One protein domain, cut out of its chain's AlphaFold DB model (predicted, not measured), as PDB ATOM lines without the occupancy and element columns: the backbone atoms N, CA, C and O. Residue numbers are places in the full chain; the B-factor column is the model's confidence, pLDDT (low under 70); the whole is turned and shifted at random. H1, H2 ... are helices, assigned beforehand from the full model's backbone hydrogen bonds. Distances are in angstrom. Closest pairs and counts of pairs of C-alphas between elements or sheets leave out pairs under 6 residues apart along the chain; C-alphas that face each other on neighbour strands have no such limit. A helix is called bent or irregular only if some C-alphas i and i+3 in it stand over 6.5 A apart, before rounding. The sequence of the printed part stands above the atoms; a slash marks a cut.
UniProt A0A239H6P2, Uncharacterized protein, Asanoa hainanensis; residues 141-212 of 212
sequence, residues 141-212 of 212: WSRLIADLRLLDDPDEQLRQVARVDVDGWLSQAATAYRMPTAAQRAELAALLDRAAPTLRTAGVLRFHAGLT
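Overview. This is residues 141 to 212 of the 212 residues of an uncharacterized protein of Asanoa hainanensis (UniProt A0A239H6P2). Two helical hairpins, H1 with H2 and H3 with H4, make a small bundle of four roughly aligned helices, joined side by side through H1 and H3 and nearly closed between H2 and H4. The printed part has 72 residues, all helix in class, in the order H1, H2, H3, H4, with no named strand. It is compact, with a radius of gyration of the C-alphas of 11.4 A and spans of 31 by 22 by 20 A.

Along the chain. H1, residues 141 to 150, begins at C-alpha 141 (-26.550, -50.120, 28.818) and is 14.1 A long. H2, residues 156 to 175, 28.5 A, has a kink of 52 degrees near residue 169 and is irregular, with C-alphas 171 and 174 7.2 A apart. H3, residues 182 to 195, measures 19.8 A. H4, residues 202 to 208, 10.1 A, ends at C-alpha 208 (-26.117, -51.459, 18.589).

Arrangement. H1 and H2 touch, closest at the C-alphas of Asp 147 and Ala 162, 4.4 A, at a shallow tilt of 27 degrees, opposite ways. H1 and H3 touch, closest at the C-alphas of Leu 148 and Leu 191, 6.2 A, at a shallow tilt of 31 degrees, the same way. H3 and H4 touch, closest at the C-alphas of Leu 192 and Ala 202, 6.0 A, opposite ways. H2 and H4 are close but not clearly touching; H1 and H4 are apart. Every O i to N i+4 pair is within hydrogen-bond range in H1, H3 and H4, and 11 of 16 in H2.

Size, cuts and confidence. The C-alphas of Pro 154 and Tyr 177, the two farthest apart, are 32.5 A apart. The printed part has no cut and no long link. Residues 174, 175 and 177 have pLDDT under 70.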
ATOM      1  N   TRP A 141     -27.004 -51.448  29.254       92.56
ATOM      2  CA  TRP A 141     -26.550 -50.120  28.818       92.56
ATOM      3  C   TRP A 141     -25.896 -49.317  29.937       92.56
ATOM      4  O   TRP A 141     -24.884 -48.665  29.708       92.56
ATOM      5  N   SER A 142     -26.436 -49.388  31.158       92.94
ATOM      6  CA  SER A 142     -25.803 -48.772  32.330       92.94
ATOM      7  C   SER A 142     -24.448 -49.411  32.630       92.94
ATOM      8  O   SER A 142     -23.509 -48.688  32.952       92.94
ATOM      9  N   ARG A 143     -24.334 -50.737  32.469       93.31
ATOM     10  CA  ARG A 143     -23.061 -51.461  32.545       93.31
ATOM     11  C   ARG A 143     -22.061 -50.934  31.518       93.31
ATOM     12  O   ARG A 143     -21.014 -50.456  31.920       93.31
ATOM     13  N   LEU A 144     -22.430 -50.926  30.233       94.12
ATOM     14  CA  LEU A 144     -21.542 -50.479  29.156       94.12
ATOM     15  C   LEU A 144     -21.060 -49.037  29.361       94.12
ATOM     16  O   LEU A 144     -19.885 -48.748  29.170       94.12
ATOM     17  N   ILE A 145     -21.947 -48.131  29.785       95.06
ATOM     18  CA  ILE A 145     -21.570 -46.752  30.122       95.06
ATOM     19  C   ILE A 145     -20.539 -46.727  31.258       95.06
ATOM     20  O   ILE A 145     -19.543 -46.012  31.164       95.06
ATOM     21  N   ALA A 146     -20.754 -47.509  32.319       95.75
ATOM     22  CA  ALA A 146     -19.796 -47.610  33.416       95.75
ATOM     23  C   ALA A 146     -18.450 -48.181  32.948       95.75
ATOM     24  O   ALA A 146     -17.415 -47.631  33.313       95.75
ATOM     25  N   ASP A 147     -18.453 -49.214  32.105       95.38
ATOM     26  CA  ASP A 147     -17.223 -49.797  31.569       95.38
ATOM     27  C   ASP A 147     -16.450 -48.788  30.715       95.38
ATOM     28  O   ASP A 147     -15.259 -48.575  30.929       95.38
ATOM     29  N   LEU A 148     -17.128 -48.089  29.801       95.25
ATOM     30  CA  LEU A 148     -16.501 -47.071  28.959       95.25
ATOM     31  C   LEU A 148     -15.902 -45.921  29.782       95.25
ATOM     32  O   LEU A 148     -14.825 -45.434  29.447       95.25
ATOM     33  N   ARG A 149     -16.553 -45.510  30.879       94.56
ATOM     34  CA  ARG A 149     -15.988 -44.531  31.828       94.56
ATOM     35  C   ARG A 149     -14.733 -45.062  32.529       94.56
ATOM     36  O   ARG A 149     -13.834 -44.282  32.826       94.56
ATOM     37  N   LEU A 150     -14.675 -46.366  32.796       95.31
ATOM     38  CA  LEU A 150     -13.579 -47.013  33.515       95.31
ATOM     39  C   LEU A 150     -12.390 -47.418  32.631       95.31
ATOM     40  O   LEU A 150     -11.351 -47.789  33.174       95.31
ATOM     41  N   LEU A 151     -12.489 -47.329  31.299       93.69
ATOM     42  CA  LEU A 151     -11.378 -47.661  30.391       93.69
ATOM     43  C   LEU A 151     -10.111 -46.831  30.660       93.69
ATOM     44  O   LEU A 151      -9.002 -47.349  30.497       93.69
ATOM     45  N   ASP A 152     -10.295 -45.596  31.130       90.00
ATOM     46  CA  ASP A 152      -9.235 -44.644  31.477       90.00
ATOM     47  C   ASP A 152      -9.085 -44.441  33.002       90.00
ATOM     48  O   ASP A 152      -8.394 -43.522  33.442       90.00
ATOM     49  N   ASP A 153      -9.728 -45.274  33.835       94.44
ATOM     50  CA  ASP A 153      -9.654 -45.156  35.302       94.44
ATOM     51  C   ASP A 153      -8.196 -45.264  35.780       94.44
ATOM     52  O   ASP A 153      -7.461 -46.085  35.240       94.44
ATOM     53  N   PRO A 154      -7.725 -44.503  36.786       91.56
ATOM     54  CA  PRO A 154      -6.343 -44.605  37.265       91.56
ATOM     55  C   PRO A 154      -5.988 -45.977  37.873       91.56
ATOM     56  O   PRO A 154      -4.818 -46.370  37.836       91.56
ATOM     57  N   ASP A 155      -6.963 -46.724  38.393       94.00
ATOM     58  CA  ASP A 155      -6.771 -48.063  38.952       94.00
ATOM     59  C   ASP A 155      -6.731 -49.130  37.853       94.00
ATOM     60  O   ASP A 155      -7.714 -49.385  37.157       94.00
ATOM     61  N   GLU A 156      -5.599 -49.825  37.741       93.62
ATOM     62  CA  GLU A 156      -5.401 -50.864  36.725       93.62
ATOM     63  C   GLU A 156      -6.428 -51.999  36.833       93.62
ATOM     64  O   GLU A 156      -6.889 -52.509  35.817       93.62
ATOM     65  N   GLN A 157      -6.839 -52.384  38.044       91.81
ATOM     66  CA  GLN A 157      -7.806 -53.471  38.200       91.81
ATOM     67  C   GLN A 157      -9.194 -53.079  37.675       91.81
ATOM     68  O   GLN A 157      -9.845 -53.901  37.035       91.81
ATOM     69  N   LEU A 158      -9.638 -51.838  37.911       94.19
ATOM     70  CA  LEU A 158     -10.878 -51.316  37.330       94.19
ATOM     71  C   LEU A 158     -10.801 -51.233  35.802       94.19
ATOM     72  O   LEU A 158     -11.728 -51.700  35.140       94.19
ATOM     73  N   ARG A 159      -9.683 -50.745  35.243       94.75
ATOM     74  CA  ARG A 159      -9.474 -50.731  33.782       94.75
ATOM     75  C   ARG A 159      -9.580 -52.122  33.172       94.75
ATOM     76  O   ARG A 159     -10.226 -52.296  32.143       94.75
ATOM     77  N   GLN A 160      -8.946 -53.117  33.790       93.00
ATOM     78  CA  GLN A 160      -8.953 -54.487  33.274       93.00
ATOM     79  C   GLN A 160     -10.352 -55.106  33.308       93.00
ATOM     80  O   GLN A 160     -10.762 -55.714  32.323       93.00
ATOM     81  N   VAL A 161     -11.109 -54.907  34.394       92.56
ATOM     82  CA  VAL A 161     -12.511 -55.357  34.470       92.56
ATOM     83  C   VAL A 161     -13.343 -54.719  33.359       92.56
ATOM     84  O   VAL A 161     -14.035 -55.434  32.640       92.56
ATOM     85  N   ALA A 162     -13.219 -53.406  33.166       93.69
ATOM     86  CA  ALA A 162     -13.944 -52.685  32.128       93.69
ATOM     87  C   ALA A 162     -13.596 -53.167  30.711       93.69
ATOM     88  O   ALA A 162     -14.485 -53.364  29.889       93.69
ATOM     89  N   ARG A 163     -12.313 -53.413  30.419       92.19
ATOM     90  CA  ARG A 163     -11.876 -53.934  29.111       92.19
ATOM     91  C   ARG A 163     -12.466 -55.307  28.819       92.19
ATOM     92  O   ARG A 163     -13.044 -55.501  27.754       92.19
ATOM     93  N   VAL A 164     -12.356 -56.228  29.778       91.12
ATOM     94  CA  VAL A 164     -12.929 -57.576  29.656       91.12
ATOM     95  C   VAL A 164     -14.438 -57.503  29.432       91.12
ATOM     96  O   VAL A 164     -14.972 -58.227  28.592       91.12
ATOM     97  N   ASP A 165     -15.123 -56.609  30.142       91.38
ATOM     98  CA  ASP A 165     -16.564 -56.435  30.017       91.38
ATOM     99  C   ASP A 165     -16.983 -55.834  28.672       91.38
ATOM    100  O   ASP A 165     -17.924 -56.341  28.061       91.38
ATOM    101  N   VAL A 166     -16.279 -54.812  28.171       91.75
ATOM    102  CA  VAL A 166     -16.547 -54.218  26.849       91.75
ATOM    103  C   VAL A 166     -16.299 -55.229  25.733       91.75
ATOM    104  O   VAL A 166     -17.127 -55.354  24.829       91.75
ATOM    105  N   ASP A 167     -15.200 -55.980  25.802       87.00
ATOM    106  CA  ASP A 167     -14.892 -57.025  24.822       87.00
ATOM    107  C   ASP A 167     -15.937 -58.153  24.871       87.00
ATOM    108  O   ASP A 167     -16.398 -58.644  23.836       87.00
ATOM    109  N   GLY A 168     -16.373 -58.524  26.077       85.81
ATOM    110  CA  GLY A 168     -17.424 -59.511  26.299       85.81
ATOM    111  C   GLY A 168     -18.828 -59.023  25.937       85.81
ATOM    112  O   GLY A 168     -19.708 -59.850  25.682       85.81
ATOM    113  N   TRP A 169     -19.059 -57.708  25.869       85.88
ATOM    114  CA  TRP A 169     -20.382 -57.114  25.672       85.88
ATOM    115  C   TRP A 169     -21.043 -57.588  24.378       85.88
ATOM    116  O   TRP A 169     -22.238 -57.872  24.370       85.88
ATOM    117  N   LEU A 170     -20.273 -57.772  23.302       78.81
ATOM    118  CA  LEU A 170     -20.800 -58.229  22.011       78.81
ATOM    119  C   LEU A 170     -21.458 -59.612  22.091       78.81
ATOM    120  O   LEU A 170     -22.461 -59.852  21.423       78.81
ATOM    121  N   SER A 171     -20.967 -60.496  22.966       76.50
ATOM    122  CA  SER A 171     -21.603 -61.800  23.210       76.50
ATOM    123  C   SER A 171     -22.973 -61.680  23.895       76.50
ATOM    124  O   SER A 171     -23.798 -62.585  23.806       76.50
ATOM    125  N   GLN A 172     -23.223 -60.550  24.560       71.50
ATOM    126  CA  GLN A 172     -24.452 -60.224  25.284       71.50
ATOM    127  C   GLN A 172     -25.319 -59.199  24.532       71.50
ATOM    128  O   GLN A 172     -26.433 -58.912  24.954       71.50
ATOM    129  N   ALA A 173     -24.859 -58.649  23.404       71.12
ATOM    130  CA  ALA A 173     -25.582 -57.610  22.670       71.12
ATOM    131  C   ALA A 173     -26.975 -58.081  22.216       71.12
ATOM    132  O   ALA A 173     -27.934 -57.314  22.239       71.12
ATOM    133  N   ALA A 174     -27.109 -59.368  21.880       63.69
ATOM    134  CA  ALA A 174     -28.382 -59.984  21.505       63.69
ATOM    135  C   ALA A 174     -29.396 -60.073  22.666       63.69
ATOM    136  O   ALA A 174     -30.593 -60.199  22.416       63.69
ATOM    137  N   THR A 175     -28.948 -60.000  23.926       66.94
ATOM    138  CA  THR A 175     -29.818 -60.033  25.118       66.94
ATOM    139  C   THR A 175     -30.167 -58.632  25.631       66.94
ATOM    140  O   THR A 175     -30.957 -58.488  26.567       66.94
ATOM    141  N   ALA A 176     -29.649 -57.574  24.997       73.06
ATOM    142  CA  ALA A 176     -30.061 -56.199  25.253       73.06
ATOM    143  C   ALA A 176     -31.438 -55.921  24.612       73.06
ATOM    144  O   ALA A 176     -31.561 -55.214  23.619       73.06
ATOM    145  N   TYR A 177     -32.502 -56.472  25.204       67.88
ATOM    146  CA  TYR A 177     -33.879 -56.404  24.683       67.88
ATOM    147  C   TYR A 177     -34.491 -54.993  24.626       67.88
ATOM    148  O   TYR A 177     -35.586 -54.813  24.094       67.88
ATOM    149  N   ARG A 178     -33.834 -53.985  25.205       82.62
ATOM    150  CA  ARG A 178     -34.294 -52.591  25.208       82.62
ATOM    151  C   ARG A 178     -33.232 -51.708  24.591       82.62
ATOM    152  O   ARG A 178     -32.066 -51.891  24.899       82.62
ATOM    153  N   MET A 179     -33.640 -50.717  23.808       87.81
ATOM    154  CA  MET A 179     -32.738 -49.671  23.322       87.81
ATOM    155  C   MET A 179     -32.274 -48.752  24.468       87.81
ATOM    156  O   MET A 179     -33.025 -48.567  25.434       87.81
ATOM    157  N   PRO A 180     -31.076 -48.143  24.373       91.00
ATOM    158  CA  PRO A 180     -30.640 -47.130  25.328       91.00
ATOM    159  C   PRO A 180     -31.564 -45.909  25.258       91.00
ATOM    160  O   PRO A 180     -32.057 -45.541  24.189       91.00
ATOM    161  N   THR A 181     -31.794 -45.257  26.396       91.69
ATOM    162  CA  THR A 181     -32.547 -43.992  26.471       91.69
ATOM    163  C   THR A 181     -31.831 -42.861  25.721       91.69
ATOM    164  O   THR A 181     -30.650 -42.971  25.404       91.69
ATOM    165  N   ALA A 182     -32.514 -41.744  25.450       92.00
ATOM    166  CA  ALA A 182     -31.894 -40.596  24.773       92.00
ATOM    167  C   ALA A 182     -30.671 -40.045  25.533       92.00
ATOM    168  O   ALA A 182     -29.643 -39.778  24.914       92.00
ATOM    169  N   ALA A 183     -30.755 -39.953  26.865       91.06
ATOM    170  CA  ALA A 183     -29.635 -39.538  27.709       91.06
ATOM    171  C   ALA A 183     -28.461 -40.528  27.622       91.06
ATOM    172  O   ALA A 183     -27.328 -40.124  27.381       91.06
ATOM    173  N   GLN A 184     -28.745 -41.832  27.719       93.00
ATOM    174  CA  GLN A 184     -27.723 -42.873  27.568       93.00
ATOM    175  C   GLN A 184     -27.086 -42.863  26.177       93.00
ATOM    176  O   GLN A 184     -25.889 -43.082  26.068       93.00
ATOM    177  N   ARG A 185     -27.848 -42.593  25.111       94.88
ATOM    178  CA  ARG A 185     -27.305 -42.469  23.750       94.88
ATOM    179  C   ARG A 185     -26.352 -41.290  23.617       94.88
ATOM    180  O   ARG A 185     -25.265 -41.467  23.077       94.88
ATOM    181  N   ALA A 186     -26.742 -40.118  24.116       93.94
ATOM    182  CA  ALA A 186     -25.883 -38.934  24.098       93.94
ATOM    183  C   ALA A 186     -24.567 -39.196  24.844       93.94
ATOM    184  O   ALA A 186     -23.487 -38.858  24.366       93.94
ATOM    185  N   GLU A 187     -24.661 -39.873  25.984       94.56
ATOM    186  CA  GLU A 187     -23.494 -40.243  26.763       94.56
ATOM    187  C   GLU A 187     -22.617 -41.299  26.071       94.56
ATOM    188  O   GLU A 187     -21.402 -41.127  25.974       94.56
ATOM    189  N   LEU A 188     -23.220 -42.373  25.555       95.31
ATOM    190  CA  LEU A 188     -22.518 -43.413  24.802       95.31
ATOM    191  C   LEU A 188     -21.779 -42.819  23.604       95.31
ATOM    192  O   LEU A 188     -20.644 -43.209  23.359       95.31
ATOM    193  N   ALA A 189     -22.380 -41.862  22.891       95.75
ATOM    194  CA  ALA A 189     -21.720 -41.174  21.786       95.75
ATOM    195  C   ALA A 189     -20.429 -40.486  22.249       95.75
ATOM    196  O   ALA A 189     -19.366 -40.772  21.705       95.75
ATOM    197  N   ALA A 190     -20.498 -39.674  23.310       95.12
ATOM    198  CA  ALA A 190     -19.336 -38.961  23.843       95.12
ATOM    199  C   ALA A 190     -18.238 -39.905  24.367       95.12
ATOM    200  O   ALA A 190     -17.048 -39.670  24.148       95.12
ATOM    201  N   LEU A 191     -18.624 -40.982  25.056       95.31
ATOM    202  CA  LEU A 191     -17.680 -41.974  25.577       95.31
ATOM    203  C   LEU A 191     -17.021 -42.779  24.453       95.31
ATOM    204  O   LEU A 191     -15.810 -42.998  24.481       95.31
ATOM    205  N   LEU A 192     -17.790 -43.185  23.443       94.88
ATOM    206  CA  LEU A 192     -17.269 -43.915  22.291       94.88
ATOM    207  C   LEU A 192     -16.403 -43.028  21.395       94.88
ATOM    208  O   LEU A 192     -15.432 -43.535  20.850       94.88
ATOM    209  N   ASP A 193     -16.693 -41.730  21.264       94.25
ATOM    210  CA  ASP A 193     -15.826 -40.789  20.536       94.25
ATOM    211  C   ASP A 193     -14.441 -40.698  21.187       94.25
ATOM    212  O   ASP A 193     -13.420 -40.725  20.501       94.25
ATOM    213  N   ARG A 194     -14.398 -40.662  22.525       93.06
ATOM    214  CA  ARG A 194     -13.145 -40.663  23.286       93.06
ATOM    215  C   ARG A 194     -12.397 -41.991  23.178       93.06
ATOM    216  O   ARG A 194     -11.182 -41.986  23.016       93.06
ATOM    217  N   ALA A 195     -13.113 -43.111  23.271       91.12
ATOM    218  CA  ALA A 195     -12.520 -44.446  23.283       91.12
ATOM    219  C   ALA A 195     -12.176 -44.982  21.881       91.12
ATOM    220  O   ALA A 195     -11.364 -45.895  21.765       91.12
ATOM    221  N   ALA A 196     -12.756 -44.436  20.806       89.38
ATOM    222  CA  ALA A 196     -12.595 -44.940  19.439       89.38
ATOM    223  C   ALA A 196     -11.137 -45.178  18.990       89.38
ATOM    224  O   ALA A 196     -10.899 -46.200  18.343       89.38
ATOM    225  N   PRO A 197     -10.145 -44.328  19.334       89.25
ATOM    226  CA  PRO A 197      -8.757 -44.559  18.926       89.25
ATOM    227  C   PRO A 197      -8.135 -45.833  19.514       89.25
ATOM    228  O   PRO A 197      -7.199 -46.382  18.937       89.25
ATOM    229  N   THR A 198      -8.628 -46.304  20.662       87.56
ATOM    230  CA  THR A 198      -8.069 -47.458  21.384       87.56
ATOM    231  C   THR A 198      -9.026 -48.650  21.432       87.56
ATOM    232  O   THR A 198      -8.591 -49.773  21.695       87.56
ATOM    233  N   LEU A 199     -10.310 -48.443  21.123       88.62
ATOM    234  CA  LEU A 199     -11.361 -49.444  21.216       88.62
ATOM    235  C   LEU A 199     -11.804 -49.936  19.835       88.62
ATOM    236  O   LEU A 199     -12.673 -49.355  19.184       88.62
ATOM    237  N   ARG A 200     -11.262 -51.085  19.414       86.75
ATOM    238  CA  ARG A 200     -11.576 -51.708  18.112       86.75
ATOM    239  C   ARG A 200     -13.071 -51.969  17.890       86.75
ATOM    240  O   ARG A 200     -13.532 -51.947  16.756       86.75
ATOM    241  N   THR A 201     -13.827 -52.220  18.955       88.81
ATOM    242  CA  THR A 201     -15.264 -52.528  18.903       88.81
ATOM    243  C   THR A 201     -16.158 -51.285  18.866       88.81
ATOM    244  O   THR A 201     -17.375 -51.431  18.748       88.81
ATOM    245  N   ALA A 202     -15.601 -50.065  18.899       90.25
ATOM    246  CA  ALA A 202     -16.375 -48.826  19.005       90.25
ATOM    247  C   ALA A 202     -17.453 -48.683  17.917       90.25
ATOM    248  O   ALA A 202     -18.596 -48.368  18.235       90.25
ATOM    249  N   GLY A 203     -17.132 -48.976  16.651       89.25
ATOM    250  CA  GLY A 203     -18.107 -48.909  15.553       89.25
ATOM    251  C   GLY A 203     -19.292 -49.867  15.734       89.25
ATOM    252  O   GLY A 203     -20.440 -49.481  15.524       89.25
ATOM    253  N   VAL A 204     -19.029 -51.088  16.208       90.00
ATOM    254  CA  VAL A 204     -20.069 -52.097  16.465       90.00
ATOM    255  C   VAL A 204     -20.951 -51.679  17.644       90.00
ATOM    256  O   VAL A 204     -22.174 -51.785  17.578       90.00
ATOM    257  N   LEU A 205     -20.352 -51.130  18.705       91.25
ATOM    258  CA  LEU A 205     -21.096 -50.599  19.850       91.25
ATOM    259  C   LEU A 205     -22.002 -49.425  19.449       91.25
ATOM    260  O   LEU A 205     -23.148 -49.365  19.898       91.25
ATOM    261  N   ARG A 206     -21.538 -48.526  18.566       92.44
ATOM    262  CA  ARG A 206     -22.363 -47.425  18.034       92.44
ATOM    263  C   ARG A 206     -23.571 -47.937  17.255       92.44
ATOM    264  O   ARG A 206     -24.668 -47.422  17.464       92.44
ATOM    265  N   PHE A 207     -23.379 -48.953  16.415       90.88
ATOM    266  CA  PHE A 207     -24.467 -49.587  15.669       90.88
ATOM    267  C   PHE A 207     -25.543 -50.135  16.615       90.88
ATOM    268  O   PHE A 207     -26.712 -49.771  16.500       90.88
ATOM    269  N   HIS A 208     -25.154 -50.926  17.621       89.75
ATOM    270  CA  HIS A 208     -26.117 -51.459  18.589       89.75
ATOM    271  C   HIS A 208     -26.789 -50.374  19.442       89.75
ATOM    272  O   HIS A 208     -27.929 -50.549  19.870       89.75
ATOM    273  N   ALA A 209     -26.113 -49.250  19.690       89.38
ATOM    274  CA  ALA A 209     -26.682 -48.115  20.411       89.38
ATOM    275  C   ALA A 209     -27.606 -47.227  19.547       89.38
ATOM    276  O   ALA A 209     -28.233 -46.310  20.086       89.38
ATOM    277  N   GLY A 210     -27.707 -47.481  18.235       89.62
ATOM    278  CA  GLY A 210     -28.474 -46.656  17.294       89.62
ATOM    279  C   GLY A 210     -27.867 -45.264  17.084       89.62
ATOM    280  O   GLY A 210     -28.601 -44.281  17.011       89.62
ATOM    281  N   LEU A 211     -26.533 -45.173  17.077       89.75
ATOM    282  CA  LEU A 211     -25.758 -43.929  16.925       89.75
ATOM    283  C   LEU A 211     -25.163 -43.750  15.515       89.75
ATOM    284  O   LEU A 211     -24.313 -42.880  15.319       89.75
ATOM    285  N   THR A 212     -25.562 -44.604  14.572       76.06
ATOM    286  CA  THR A 212     -25.094 -44.659  13.178       76.06
ATOM    287  C   THR A 212     -26.262 -44.593  12.221       76.06
ATOM    288  O   THR A 212     -27.247 -45.315  12.506       76.06
TER     289      THR A 212